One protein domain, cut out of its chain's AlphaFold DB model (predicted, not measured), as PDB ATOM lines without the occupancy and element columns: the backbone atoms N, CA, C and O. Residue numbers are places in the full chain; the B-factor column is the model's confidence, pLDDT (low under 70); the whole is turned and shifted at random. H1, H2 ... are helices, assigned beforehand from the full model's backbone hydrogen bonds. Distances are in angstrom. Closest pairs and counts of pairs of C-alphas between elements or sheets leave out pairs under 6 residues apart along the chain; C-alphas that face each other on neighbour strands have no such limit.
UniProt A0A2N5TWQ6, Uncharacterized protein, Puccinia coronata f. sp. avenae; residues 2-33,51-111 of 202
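Overview. This is residues 2 to 33 and 51 to 111 of the 202 residues of an uncharacterized protein of Puccinia coronata f. sp. avenae (UniProt A0A2N5TWQ6). Two long helices, H1 and H4, cross as an X, and two shorter helices, H2 and H3, meet at a corner and bridge one open side of it, from the last part of H1 to the first part of H4. Residues 2 to 9, of which 6 to 9 belong to H1, stick out. The printed part has 93 residues with four named helices, in the order H1, H2, H3, H4, and no named strand; its class is all helix. It is loose, with a radius of gyration of the C-alphas of 15.6 A and spans of 45 by 39 by 27 A.

Along the chain. H1, residues 6 to 29, begins at C-alpha 6 (58.178, -69.045, 22.398) and is 34.3 A long. H2 is residues 51 to 64, 20.0 A, and H3 is residues 67 to 78, 16.5 A. H4, residues 86 to 109, is 34.7 A long and ends at C-alpha 109 (65.507, -73.901, 9.933).

Arrangement. H1, with residues 10 to 20 alone, touches H4 at a steep tilt of 57 degrees, opposite ways; the closest C-alphas, of Glu 14 and Val 102, are 5.9 A apart. With residues 24 to 29 alone H1 touches H2, at a steep tilt of 66 degrees, closest at the C-alphas of Val 28 and Phe 60, 6.3 A. H2 and H3 only just touch, only at the corner, with 3 pairs of C-alphas within 8 A, the closest those of Arg 63 and Ala 69, 6.0 A. H3 and H4 form a helical hairpin at a shallow tilt of 32 degrees, only just short of steep; the C-alphas of Ala 77 and Pro 86 are the closest, 4.9 A. H1 and H3 are apart. In H1, H2, H3 and H4 every O i to N i+4 pair is within hydrogen-bond range.

Size, cuts and confidence. The two C-alphas farthest apart, of Pro 2 and Ala 51, are 49.4 A apart. Residues 34 to 50 are not printed, and C-alphas 33 and 51 are 23.8 A apart across this cut. The link from H2 to H3 is tight, that from H3 to H4 short. The mean pLDDT of the printed part is 93.5, and residues 2 to 4 are under 70.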
ATOM      1  N   PRO A   2      48.490 -67.551  30.261       42.88
ATOM      2  CA  PRO A   2      48.635 -67.435  28.814       42.88
ATOM      3  C   PRO A   2      49.778 -68.357  28.374       42.88
ATOM      4  O   PRO A   2      50.837 -68.391  29.009       42.88
ATOM      5  N   LYS A   3      49.520 -69.176  27.353       55.84
ATOM      6  CA  LYS A   3      50.499 -70.109  26.788       55.84
ATOM      7  C   LYS A   3      51.710 -69.276  26.359       55.84
ATOM      8  O   LYS A   3      51.549 -68.310  25.621       55.84
ATOM      9  N   LYS A   4      52.898 -69.575  26.890       66.94
ATOM     10  CA  LYS A   4      54.117 -68.838  26.534       66.94
ATOM     11  C   LYS A   4      54.380 -69.047  25.044       66.94
ATOM     12  O   LYS A   4      54.672 -70.166  24.631       66.94
ATOM     13  N   ASP A   5      54.243 -67.988  24.254       80.31
ATOM     14  CA  ASP A   5      54.525 -68.027  22.822       80.31
ATOM     15  C   ASP A   5      56.033 -67.868  22.595       80.31
ATOM     16  O   ASP A   5      56.574 -66.765  22.474       80.31
ATOM     17  N   TYR A   6      56.735 -69.001  22.612       81.44
ATOM     18  CA  TYR A   6      58.178 -69.045  22.398       81.44
ATOM     19  C   TYR A   6      58.568 -68.656  20.966       81.44
ATOM     20  O   TYR A   6      59.651 -68.109  20.771       81.44
ATOM     21  N   LEU A   7      57.693 -68.872  19.976       82.88
ATOM     22  CA  LEU A   7      57.954 -68.466  18.592       82.88
ATOM     23  C   LEU A   7      57.979 -66.943  18.482       82.88
ATOM     24  O   LEU A   7      58.902 -66.373  17.897       82.88
ATOM     25  N   LEU A   8      57.006 -66.280  19.106       88.94
ATOM     26  CA  LEU A   8      56.967 -64.825  19.166       88.94
ATOM     27  C   LEU A   8      58.163 -64.254  19.940       88.94
ATOM     28  O   LEU A   8      58.741 -63.249  19.529       88.94
ATOM     29  N   MET A   9      58.585 -64.919  21.020       92.06
ATOM     30  CA  MET A   9      59.786 -64.540  21.769       92.06
ATOM     31  C   MET A   9      61.048 -64.597  20.899       92.06
ATOM     32  O   MET A   9      61.803 -63.626  20.869       92.06
ATOM     33  N   VAL A  10      61.271 -65.698  20.174       92.19
ATOM     34  CA  VAL A  10      62.433 -65.847  19.280       92.19
ATOM     35  C   VAL A  10      62.410 -64.785  18.183       92.19
ATOM     36  O   VAL A  10      63.434 -64.155  17.934       92.19
ATOM     37  N   LYS A  11      61.236 -64.498  17.606       93.56
ATOM     38  CA  LYS A  11      61.074 -63.423  16.617       93.56
ATOM     39  C   LYS A  11      61.505 -62.058  17.166       93.56
ATOM     40  O   LYS A  11      62.189 -61.306  16.476       93.56
ATOM     41  N   TYR A  12      61.131 -61.721  18.400       95.06
ATOM     42  CA  TYR A  12      61.559 -60.458  19.010       95.06
ATOM     43  C   TYR A  12      63.053 -60.435  19.350       95.06
ATOM     44  O   TYR A  12      63.691 -59.393  19.199       95.06
ATOM     45  N   ILE A  13      63.629 -61.570  19.762       96.69
ATOM     46  CA  ILE A  13      65.078 -61.702  19.961       96.69
ATOM     47  C   ILE A  13      65.821 -61.426  18.649       96.69
ATOM     48  O   ILE A  13      66.744 -60.613  18.653       96.69
ATOM     49  N   GLU A  14      65.390 -62.030  17.537       96.12
ATOM     50  CA  GLU A  14      65.958 -61.803  16.198       96.12
ATOM     51  C   GLU A  14      65.925 -60.317  15.822       96.12
ATOM     52  O   GLU A  14      66.967 -59.730  15.533       96.12
ATOM     53  N   GLN A  15      64.761 -59.671  15.937       96.00
ATOM     54  CA  GLN A  15      64.604 -58.251  15.599       96.00
ATOM     55  C   GLN A  15      65.520 -57.338  16.423       96.00
ATOM     56  O   GLN A  15      66.169 -56.438  15.885       96.00
ATOM     57  N   VAL A  16      65.598 -57.559  17.739       96.69
ATOM     58  CA  VAL A  16      66.467 -56.765  18.620       96.69
ATOM     59  C   VAL A  16      67.943 -57.041  18.331       96.69
ATOM     60  O   VAL A  16      68.763 -56.119  18.392       96.69
ATOM     61  N   HIS A  17      68.296 -58.290  18.019       97.44
ATOM     62  CA  HIS A  17      69.658 -58.687  17.683       97.44
ATOM     63  C   HIS A  17      70.133 -58.006  16.395       97.44
ATOM     64  O   HIS A  17      71.156 -57.317  16.410       97.44
ATOM     65  N   GLU A  18      69.348 -58.094  15.322       96.25
ATOM     66  CA  GLU A  18      69.646 -57.470  14.028       96.25
ATOM     67  C   GLU A  18      69.726 -55.944  14.133       96.25
ATOM     68  O   GLU A  18      70.678 -55.337  13.637       96.25
ATOM     69  N   ALA A  19      68.791 -55.314  14.852       95.88
ATOM     70  CA  ALA A  19      68.829 -53.873  15.092       95.88
ATOM     71  C   ALA A  19      70.085 -53.448  15.873       95.88
ATOM     72  O   ALA A  19      70.677 -52.406  15.583       95.88
ATOM     73  N   THR A  20      70.523 -54.261  16.842       96.50
ATOM     74  CA  THR A  20      71.752 -54.000  17.607       96.50
ATOM     75  C   THR A  20      72.994 -54.116  16.719       96.50
ATOM     76  O   THR A  20      73.867 -53.247  16.782       96.50
ATOM     77  N   ILE A  21      73.068 -55.144  15.864       96.88
ATOM     78  CA  ILE A  21      74.160 -55.310  14.893       96.88
ATOM     79  C   ILE A  21      74.202 -54.118  13.939       96.88
ATOM     80  O   ILE A  21      75.260 -53.515  13.755       96.88
ATOM     81  N   LEU A  22      73.053 -53.727  13.382       95.19
ATOM     82  CA  LEU A  22      72.955 -52.589  12.474       95.19
ATOM     83  C   LEU A  22      73.429 -51.293  13.140       95.19
ATOM     84  O   LEU A  22      74.224 -50.558  12.556       95.19
ATOM     85  N   ALA A  23      72.996 -51.028  14.375       95.00
ATOM     86  CA  ALA A  23      73.442 -49.863  15.131       95.00
ATOM     87  C   ALA A  23      74.969 -49.862  15.327       95.00
ATOM     88  O   ALA A  23      75.617 -48.853  15.051       95.00
ATOM     89  N   GLY A  24      75.563 -50.989  15.736       95.56
ATOM     90  CA  GLY A  24      77.016 -51.091  15.902       95.56
ATOM     91  C   GLY A  24      77.789 -50.972  14.582       95.56
ATOM     92  O   GLY A  24      78.839 -50.329  14.545       95.56
ATOM     93  N   LEU A  25      77.256 -51.502  13.474       95.94
ATOM     94  CA  LEU A  25      77.839 -51.322  12.141       95.94
ATOM     95  C   LEU A  25      77.829 -49.854  11.712       95.94
ATOM     96  O   LEU A  25      78.843 -49.373  11.211       95.94
ATOM     97  N   LYS A  26      76.743 -49.113  11.970       95.06
ATOM     98  CA  LYS A  26      76.701 -47.666  11.701       95.06
ATOM     99  C   LYS A  26      77.792 -46.911  12.461       95.06
ATOM    100  O   LYS A  26      78.424 -46.039  11.873       95.06
ATOM    101  N   VAL A  27      78.079 -47.290  13.711       96.06
ATOM    102  CA  VAL A  27      79.194 -46.706  14.482       96.06
ATOM    103  C   VAL A  27      80.548 -47.022  13.845       96.06
ATOM    104  O   VAL A  27      81.401 -46.149  13.694       96.06
ATOM    105  N   VAL A  28      80.772 -48.273  13.435       96.81
ATOM    106  CA  VAL A  28      82.030 -48.685  12.782       96.81
ATOM    107  C   VAL A  28      82.225 -47.988  11.431       96.81
ATOM    108  O   VAL A  28      83.347 -47.622  11.071       96.81
ATOM    109  N   MET A  29      81.135 -47.780  10.694       94.81
ATOM    110  CA  MET A  29      81.127 -47.119   9.389       94.81
ATOM    111  C   MET A  29      81.125 -45.587   9.478       94.81
ATOM    112  O   MET A  29      81.364 -44.946   8.455       94.81
ATOM    113  N   LYS A  30      80.917 -45.011  10.672       95.00
ATOM    114  CA  LYS A  30      80.750 -43.567  10.919       95.00
ATOM    115  C   LYS A  30      79.553 -42.961  10.172       95.00
ATOM    116  O   LYS A  30      79.660 -41.903   9.551       95.00
ATOM    117  N   THR A  31      78.432 -43.678  10.162       93.44
ATOM    118  CA  THR A  31      77.194 -43.305   9.455       93.44
ATOM    119  C   THR A  31      75.996 -43.170  10.395       93.44
ATOM    120  O   THR A  31      74.848 -43.245   9.959       93.44
ATOM    121  N   GLU A  32      76.219 -42.967  11.694       93.25
ATOM    122  CA  GLU A  32      75.173 -42.886  12.720       93.25
ATOM    123  C   GLU A  32      74.116 -41.826  12.395       93.25
ATOM    124  O   GLU A  32      72.921 -42.093  12.536       93.25
ATOM    125  N   SER A  33      74.563 -40.670  11.895       89.75
ATOM    126  CA  SER A  33      73.729 -39.526  11.513       89.75
ATOM    127  C   SER A  33      72.934 -39.732  10.225       89.75
ATOM    128  O   SER A  33      71.997 -38.981   9.965       89.75
ATOM    129  N   ALA A  51      86.697 -55.845   0.104       97.19
ATOM    130  CA  ALA A  51      87.788 -55.640   1.060       97.19
ATOM    131  C   ALA A  51      87.430 -54.608   2.145       97.19
ATOM    132  O   ALA A  51      87.716 -54.802   3.326       97.19
ATOM    133  N   LYS A  52      86.744 -53.527   1.754       96.69
ATOM    134  CA  LYS A  52      86.290 -52.479   2.674       96.69
ATOM    135  C   LYS A  52      85.173 -52.989   3.582       96.69
ATOM    136  O   LYS A  52      85.212 -52.731   4.781       96.69
ATOM    137  N   TRP A  53      84.220 -53.739   3.026       95.38
ATOM    138  CA  TRP A  53      83.166 -54.406   3.792       95.38
ATOM    139  C   TRP A  53      83.746 -55.356   4.844       95.38
ATOM    140  O   TRP A  53      83.449 -55.208   6.026       95.38
ATOM    141  N   ASN A  54      84.652 -56.251   4.446       97.12
ATOM    142  CA  ASN A  54      85.315 -57.179   5.363       97.12
ATOM    143  C   ASN A  54      86.082 -56.439   6.466       97.12
ATOM    144  O   ASN A  54      86.038 -56.849   7.622       97.12
ATOM    145  N   GLY A  55      86.712 -55.307   6.138       98.19
ATOM    146  CA  GLY A  55      87.346 -54.440   7.132       98.19
ATOM    147  C   GLY A  55      86.363 -53.859   8.157       98.19
ATOM    148  O   GLY A  55      86.715 -53.725   9.327       98.19
ATOM    149  N   TYR A  56      85.129 -53.530   7.760       97.44
ATOM    150  CA  TYR A  56      84.087 -53.115   8.707       97.44
ATOM    151  C   TYR A  56      83.615 -54.271   9.586       97.44
ATOM    152  O   TYR A  56      83.467 -54.085  10.793       97.44
ATOM    153  N   ILE A  57      83.430 -55.460   9.013       97.12
ATOM    154  CA  ILE A  57      83.026 -56.650   9.769       97.12
ATOM    155  C   ILE A  57      84.087 -57.038  10.799       97.12
ATOM    156  O   ILE A  57      83.744 -57.255  11.959       97.12
ATOM    157  N   ALA A  58      85.369 -57.042  10.423       97.94
ATOM    158  CA  ALA A  58      86.468 -57.316  11.347       97.94
ATOM    159  C   ALA A  58      86.486 -56.317  12.516       97.94
ATOM    160  O   ALA A  58      86.498 -56.721  13.675       97.94
ATOM    161  N   LYS A  59      86.361 -55.015  12.227       98.12
ATOM    162  CA  LYS A  59      86.290 -53.971  13.265       98.12
ATOM    163  C   LYS A  59      85.073 -54.113  14.173       98.12
ATOM    164  O   LYS A  59      85.175 -53.862  15.371       98.12
ATOM    165  N   PHE A  60      83.916 -54.475  13.621       97.75
ATOM    166  CA  PHE A  60      82.722 -54.753  14.417       97.75
ATOM    167  C   PHE A  60      82.965 -55.940  15.351       97.75
ATOM    168  O   PHE A  60      82.694 -55.843  16.546       97.75
ATOM    169  N   TYR A  61      83.524 -57.026  14.817       97.00
ATOM    170  CA  TYR A  61      83.827 -58.231  15.577       97.00
ATOM    171  C   TYR A  61      84.812 -57.950  16.717       97.00
ATOM    172  O   TYR A  61      84.508 -58.241  17.873       97.00
ATOM    173  N   GLU A  62      85.947 -57.313  16.418       97.25
ATOM    174  CA  GLU A  62      86.965 -56.931  17.405       97.25
ATOM    175  C   GLU A  62      86.377 -56.067  18.524       97.25
ATOM    176  O   GLU A  62      86.668 -56.287  19.699       97.25
ATOM    177  N   ARG A  63      85.513 -55.111  18.161       95.69
ATOM    178  CA  ARG A  63      84.949 -54.129  19.091       95.69
ATOM    179  C   ARG A  63      83.804 -54.661  19.951       95.69
ATOM    180  O   ARG A  63      83.652 -54.187  21.073       95.69
ATOM    181  N   TYR A  64      82.972 -55.563  19.429       95.94
ATOM    182  CA  TYR A  64      81.710 -55.943  20.079       95.94
ATOM    183  C   TYR A  64      81.555 -57.447  20.350       95.94
ATOM    184  O   TYR A  64      80.748 -57.822  21.197       95.94
ATOM    185  N   CYS A  65      82.290 -58.325  19.666       95.31
ATOM    186  CA  CYS A  65      82.047 -59.773  19.724       95.31
ATOM    187  C   CYS A  65      83.105 -60.557  20.515       95.31
ATOM    188  O   CYS A  65      82.851 -61.694  20.918       95.31
ATOM    189  N   THR A  66      84.285 -59.984  20.753       96.50
ATOM    190  CA  THR A  66      85.387 -60.687  21.428       96.50
ATOM    191  C   THR A  66      85.149 -60.863  22.933       96.50
ATOM    192  O   THR A  66      84.327 -60.182  23.554       96.50
ATOM    193  N   GLY A  67      85.844 -61.839  23.529       94.69
ATOM    194  CA  GLY A  67      85.904 -61.996  24.988       94.69
ATOM    195  C   GLY A  67      86.571 -60.795  25.652       94.69
ATOM    196  O   GLY A  67      86.028 -60.254  26.611       94.69
ATOM    197  N   ASP A  68      87.668 -60.318  25.067       96.56
ATOM    198  CA  ASP A  68      88.440 -59.186  25.585       96.56
ATOM    199  C   ASP A  68      87.631 -57.886  25.587       96.56
ATOM    200  O   ASP A  68      87.642 -57.156  26.575       96.56
ATOM    201  N   ALA A  69      86.853 -57.614  24.528       96.12
ATOM    202  CA  ALA A  69      85.969 -56.449  24.495       96.12
ATOM    203  C   ALA A  69      84.920 -56.485  25.619       96.12
ATOM    204  O   ALA A  69      84.623 -55.451  26.218       96.12
ATOM    205  N   ARG A  70      84.383 -57.672  25.929       95.69
ATOM    206  CA  ARG A  70      83.438 -57.870  27.037       95.69
ATOM    207  C   ARG A  70      84.102 -57.699  28.397       95.69
ATOM    208  O   ARG A  70      83.562 -56.972  29.225       95.69
ATOM    209  N   ALA A  71      85.253 -58.333  28.609       96.19
ATOM    210  CA  ALA A  71      86.010 -58.238  29.855       96.19
ATOM    211  C   ALA A  71      86.389 -56.783  30.150       96.19
ATOM    212  O   ALA A  71      86.042 -56.265  31.205       96.19
ATOM    213  N   LYS A  72      86.950 -56.083  29.160       96.12
ATOM    214  CA  LYS A  72      87.284 -54.664  29.277       96.12
ATOM    215  C   LYS A  72      86.062 -53.795  29.576       96.12
ATOM    216  O   LYS A  72      86.104 -52.971  30.478       96.12
ATOM    217  N   ALA A  73      84.956 -53.983  28.848       96.19
ATOM    218  CA  ALA A  73      83.738 -53.208  29.090       96.19
ATOM    219  C   ALA A  73      83.148 -53.449  30.490       96.19
ATOM    220  O   ALA A  73      82.487 -52.563  31.030       96.19
ATOM    221  N   TYR A  74      83.345 -54.644  31.053       96.38
ATOM    222  CA  TYR A  74      82.975 -54.962  32.426       96.38
ATOM    223  C   TYR A  74      83.921 -54.289  33.426       96.38
ATOM    224  O   TYR A  74      83.440 -53.560  34.287       96.38
ATOM    225  N   GLU A  75      85.235 -54.454  33.263       96.38
ATOM    226  CA  GLU A  75      86.263 -53.851  34.121       96.38
ATOM    227  C   GLU A  75      86.125 -52.326  34.195       96.38
ATOM    228  O   GLU A  75      86.028 -51.777  35.293       96.38
ATOM    229  N   ASP A  76      86.002 -51.657  33.042       95.69
ATOM    230  CA  ASP A  76      85.805 -50.206  32.946       95.69
ATOM    231  C   ASP A  76      84.517 -49.752  33.662       95.69
ATOM    232  O   ASP A  76      84.430 -48.622  34.145       95.69
ATOM    233  N   ALA A  77      83.493 -50.609  33.716       95.44
ATOM    234  CA  ALA A  77      82.221 -50.308  34.369       95.44
ATOM    235  C   ALA A  77      82.216 -50.595  35.877       95.44
ATOM    236  O   ALA A  77      81.380 -50.039  36.591       95.44
ATOM    237  N   THR A  78      83.102 -51.472  36.353       95.00
ATOM    238  CA  THR A  78      83.193 -51.885  37.764       95.00
ATOM    239  C   THR A  78      84.382 -51.287  38.511       95.00
ATOM    240  O   THR A  78      84.512 -51.531  39.708       95.00
ATOM    241  N   SER A  79      85.255 -50.539  37.832       94.25
ATOM    242  CA  SER A  79      86.366 -49.827  38.467       94.25
ATOM    243  C   SER A  79      85.872 -48.807  39.499       94.25
ATOM    244  O   SER A  79      84.736 -48.337  39.424       94.25
ATOM    245  N   ASP A  80      86.737 -48.434  40.443       90.50
ATOM    246  CA  ASP A  80      86.461 -47.380  41.423       90.50
ATOM    247  C   ASP A  80      87.492 -46.238  41.288       90.50
ATOM    248  O   ASP A  80      88.666 -46.443  41.614       90.50
ATOM    249  N   PRO A  81      87.105 -45.054  40.770       90.31
ATOM    250  CA  PRO A  81      85.783 -44.723  40.227       90.31
ATOM    251  C   PRO A  81      85.506 -45.404  38.865       90.31
ATOM    252  O   PRO A  81      86.453 -45.758  38.150       90.31
ATOM    253  N   PRO A  82      84.230 -45.566  38.454       91.94
ATOM    254  CA  PRO A  82      83.890 -46.162  37.160       91.94
ATOM    255  C   PRO A  82      84.421 -45.334  35.985       91.94
ATOM    256  O   PRO A  82      84.120 -44.143  35.868       91.94
ATOM    257  N   ILE A  83      85.176 -45.973  35.089       93.00
ATOM    258  CA  ILE A  83      85.712 -45.353  33.868       93.00
ATOM    259  C   ILE A  83      84.605 -45.206  32.812       93.00
ATOM    260  O   ILE A  83      84.573 -44.225  32.067       93.00
ATOM    261  N   ALA A  84      83.680 -46.169  32.744       92.62
ATOM    262  CA  ALA A  84      82.610 -46.209  31.753       92.62
ATOM    263  C   ALA A  84      81.256 -46.630  32.345       92.62
ATOM    264  O   ALA A  84      81.141 -47.165  33.442       92.62
ATOM    265  N   SER A  85      80.185 -46.398  31.582       91.44
ATOM    266  CA  SER A  85      78.845 -46.849  31.964       91.44
ATOM    267  C   SER A  85      78.688 -48.368  31.776       91.44
ATOM    268  O   SER A  85      79.055 -48.880  30.713       91.44
ATOM    269  N   PRO A  86      77.995 -49.082  32.688       93.88
ATOM    270  CA  PRO A  86      77.712 -50.517  32.544       93.88
ATOM    271  C   PRO A  86      76.822 -50.859  31.339       93.88
ATOM    272  O   PRO A  86      76.674 -52.027  30.981       93.88
ATOM    273  N   ARG A  87      76.228 -49.855  30.677       94.81
ATOM    274  CA  ARG A  87      75.392 -50.037  29.481       94.81
ATOM    275  C   ARG A  87      76.114 -50.791  28.368       94.81
ATOM    276  O   ARG A  87      75.480 -51.613  27.713       94.81
ATOM    277  N   LEU A  88      77.405 -50.518  28.155       93.94
ATOM    278  CA  LEU A  88      78.176 -51.203  27.118       93.94
ATOM    279  C   LEU A  88      78.358 -52.681  27.471       93.94
ATOM    280  O   LEU A  88      77.994 -53.526  26.664       93.94
ATOM    281  N   SER A  89      78.821 -52.987  28.687       95.38
ATOM    282  CA  SER A  89      78.953 -54.365  29.184       95.38
ATOM    283  C   SER A  89      77.653 -55.165  29.005       95.38
ATOM    284  O   SER A  89      77.640 -56.211  28.353       95.38
ATOM    285  N   ASN A  90      76.525 -54.607  29.455       95.62
ATOM    286  CA  ASN A  90      75.212 -55.244  29.321       95.62
ATOM    287  C   ASN A  90      74.795 -55.451  27.855       95.62
ATOM    288  O   ASN A  90      74.191 -56.470  27.518       95.62
ATOM    289  N   LEU A  91      75.109 -54.496  26.973       95.69
ATOM    290  CA  LEU A  91      74.831 -54.615  25.543       95.69
ATOM    291  C   LEU A  91      75.629 -55.758  24.910       95.69
ATOM    292  O   LEU A  91      75.058 -56.520  24.132       95.69
ATOM    293  N   LEU A  92      76.919 -55.881  25.239       96.56
ATOM    294  CA  LEU A  92      77.785 -56.928  24.695       96.56
ATOM    295  C   LEU A  92      77.366 -58.323  25.174       96.56
ATOM    296  O   LEU A  92      77.345 -59.259  24.375       96.56
ATOM    297  N   LEU A  93      76.980 -58.457  26.448       94.75
ATOM    298  CA  LEU A  93      76.426 -59.705  26.987       94.75
ATOM    299  C   LEU A  93      75.152 -60.107  26.241       94.75
ATOM    300  O   LEU A  93      75.057 -61.218  25.727       94.75
ATOM    301  N   ARG A  94      74.208 -59.171  26.076       95.62
ATOM    302  CA  ARG A  94      72.982 -59.428  25.312       95.62
ATOM    303  C   ARG A  94      73.278 -59.798  23.860       95.62
ATOM    304  O   ARG A  94      72.621 -60.681  23.319       95.62
ATOM    305  N   LEU A  95      74.232 -59.119  23.221       96.12
ATOM    306  CA  LEU A  95      74.620 -59.401  21.839       96.12
ATOM    307  C   LEU A  95      75.114 -60.846  21.698       96.12
ATOM    308  O   LEU A  95      74.687 -61.539  20.776       96.12
ATOM    309  N   GLN A  96      75.944 -61.310  22.635       95.00
ATOM    310  CA  GLN A  96      76.407 -62.692  22.682       95.00
ATOM    311  C   GLN A  96      75.253 -63.670  22.936       95.00
ATOM    312  O   GLN A  96      75.070 -64.596  22.148       95.00
ATOM    313  N   ASP A  97      74.463 -63.475  23.990       93.62
ATOM    314  CA  ASP A  97      73.398 -64.416  24.352       93.62
ATOM    315  C   ASP A  97      72.382 -64.564  23.214       93.62
ATOM    316  O   ASP A  97      72.051 -65.682  22.808       93.62
ATOM    317  N   PHE A  98      71.962 -63.440  22.625       96.38
ATOM    318  CA  PHE A  98      71.029 -63.438  21.500       96.38
ATOM    319  C   PHE A  98      71.641 -64.081  20.258       96.38
ATOM    320  O   PHE A  98      70.937 -64.831  19.586       96.38
ATOM    321  N   SER A  99      72.938 -63.875  19.986       95.69
ATOM    322  CA  SER A  99      73.597 -64.513  18.837       95.69
ATOM    323  C   SER A  99      73.478 -66.034  18.880       95.69
ATOM    324  O   SER A  99      73.201 -66.644  17.853       95.69
ATOM    325  N   THR A 100      73.580 -66.649  20.066       95.44
ATOM    326  CA  THR A 100      73.465 -68.110  20.188       95.44
ATOM    327  C   THR A 100      72.053 -68.617  19.895       95.44
ATOM    328  O   THR A 100      71.885 -69.665  19.276       95.44
ATOM    329  N   VAL A 101      71.027 -67.862  20.300       95.19
ATOM    330  CA  VAL A 101      69.616 -68.200  20.059       95.19
ATOM    331  C   VAL A 101      69.259 -68.028  18.586       95.19
ATOM    332  O   VAL A 101      68.647 -68.919  17.999       95.19
ATOM    333  N   VAL A 102      69.663 -66.906  17.986       96.56
ATOM    334  CA  VAL A 102      69.409 -66.610  16.570       96.56
ATOM    335  C   VAL A 102      70.123 -67.622  15.675       96.56
ATOM    336  O   VAL A 102      69.489 -68.204  14.797       96.56
ATOM    337  N   GLU A 103      71.400 -67.903  15.940       97.06
ATOM    338  CA  GLU A 103      72.177 -68.891  15.186       97.06
ATOM    339  C   GLU A 103      71.575 -70.293  15.305       97.06
ATOM    340  O   GLU A 103      71.405 -70.974  14.297       97.06
ATOM    341  N   ALA A 104      71.182 -70.721  16.511       95.19
ATOM    342  CA  ALA A 104      70.540 -72.020  16.699       95.19
ATOM    343  C   ALA A 104      69.210 -72.126  15.936       95.19
ATOM    344  O   ALA A 104      68.927 -73.170  15.344       95.19
ATOM    345  N   ASN A 105      68.405 -71.059  15.917       94.12
ATOM    346  CA  ASN A 105      67.141 -71.028  15.183       94.12
ATOM    347  C   ASN A 105      67.357 -71.077  13.663       94.12
ATOM    348  O   ASN A 105      66.694 -71.844  12.968       94.12
ATOM    349  N   GLN A 106      68.301 -70.290  13.143       95.06
ATOM    350  CA  GLN A 106      68.633 -70.282  11.717       95.06
ATOM    351  C   GLN A 106      69.248 -71.610  11.270       95.06
ATOM    352  O   GLN A 106      68.839 -72.154  10.250       95.06
ATOM    353  N   ALA A 107      70.174 -72.172  12.052       95.75
ATOM    354  CA  ALA A 107      70.753 -73.486  11.794       95.75
ATOM    355  C   ALA A 107      69.680 -74.583  11.779       95.75
ATOM    356  O   ALA A 107      69.676 -75.429  10.888       95.75
ATOM    357  N   MET A 108      68.736 -74.534  12.728       93.69
ATOM    358  CA  MET A 108      67.615 -75.469  12.768       93.69
ATOM    359  C   MET A 108      66.751 -75.357  11.516       93.69
ATOM    360  O   MET A 108      66.513 -76.382  10.891       93.69
ATOM    361  N   LYS A 109      66.325 -74.146  11.134       93.12
ATOM    362  CA  LYS A 109      65.507 -73.901   9.933       93.12
ATOM    363  C   LYS A 109      66.208 -74.361   8.656       93.12
ATOM    364  O   LYS A 109      65.572 -75.004   7.826       93.12
ATOM    365  N   ALA A 110      67.511 -74.104   8.545       94.88
ATOM    366  CA  ALA A 110      68.339 -74.515   7.413       94.88
ATOM    367  C   ALA A 110      68.639 -76.029   7.379       94.88
ATOM    368  O   ALA A 110      69.201 -76.521   6.404       94.88
ATOM    369  N   GLY A 111      68.310 -76.777   8.440       93.75
ATOM    370  CA  GLY A 111      68.664 -78.194   8.549       93.75
ATOM    371  C   GLY A 111      70.156 -78.445   8.805       93.75
ATOM    372  O   GLY A 111      70.623 -79.575   8.657       93.75
TER     373      GLY A 111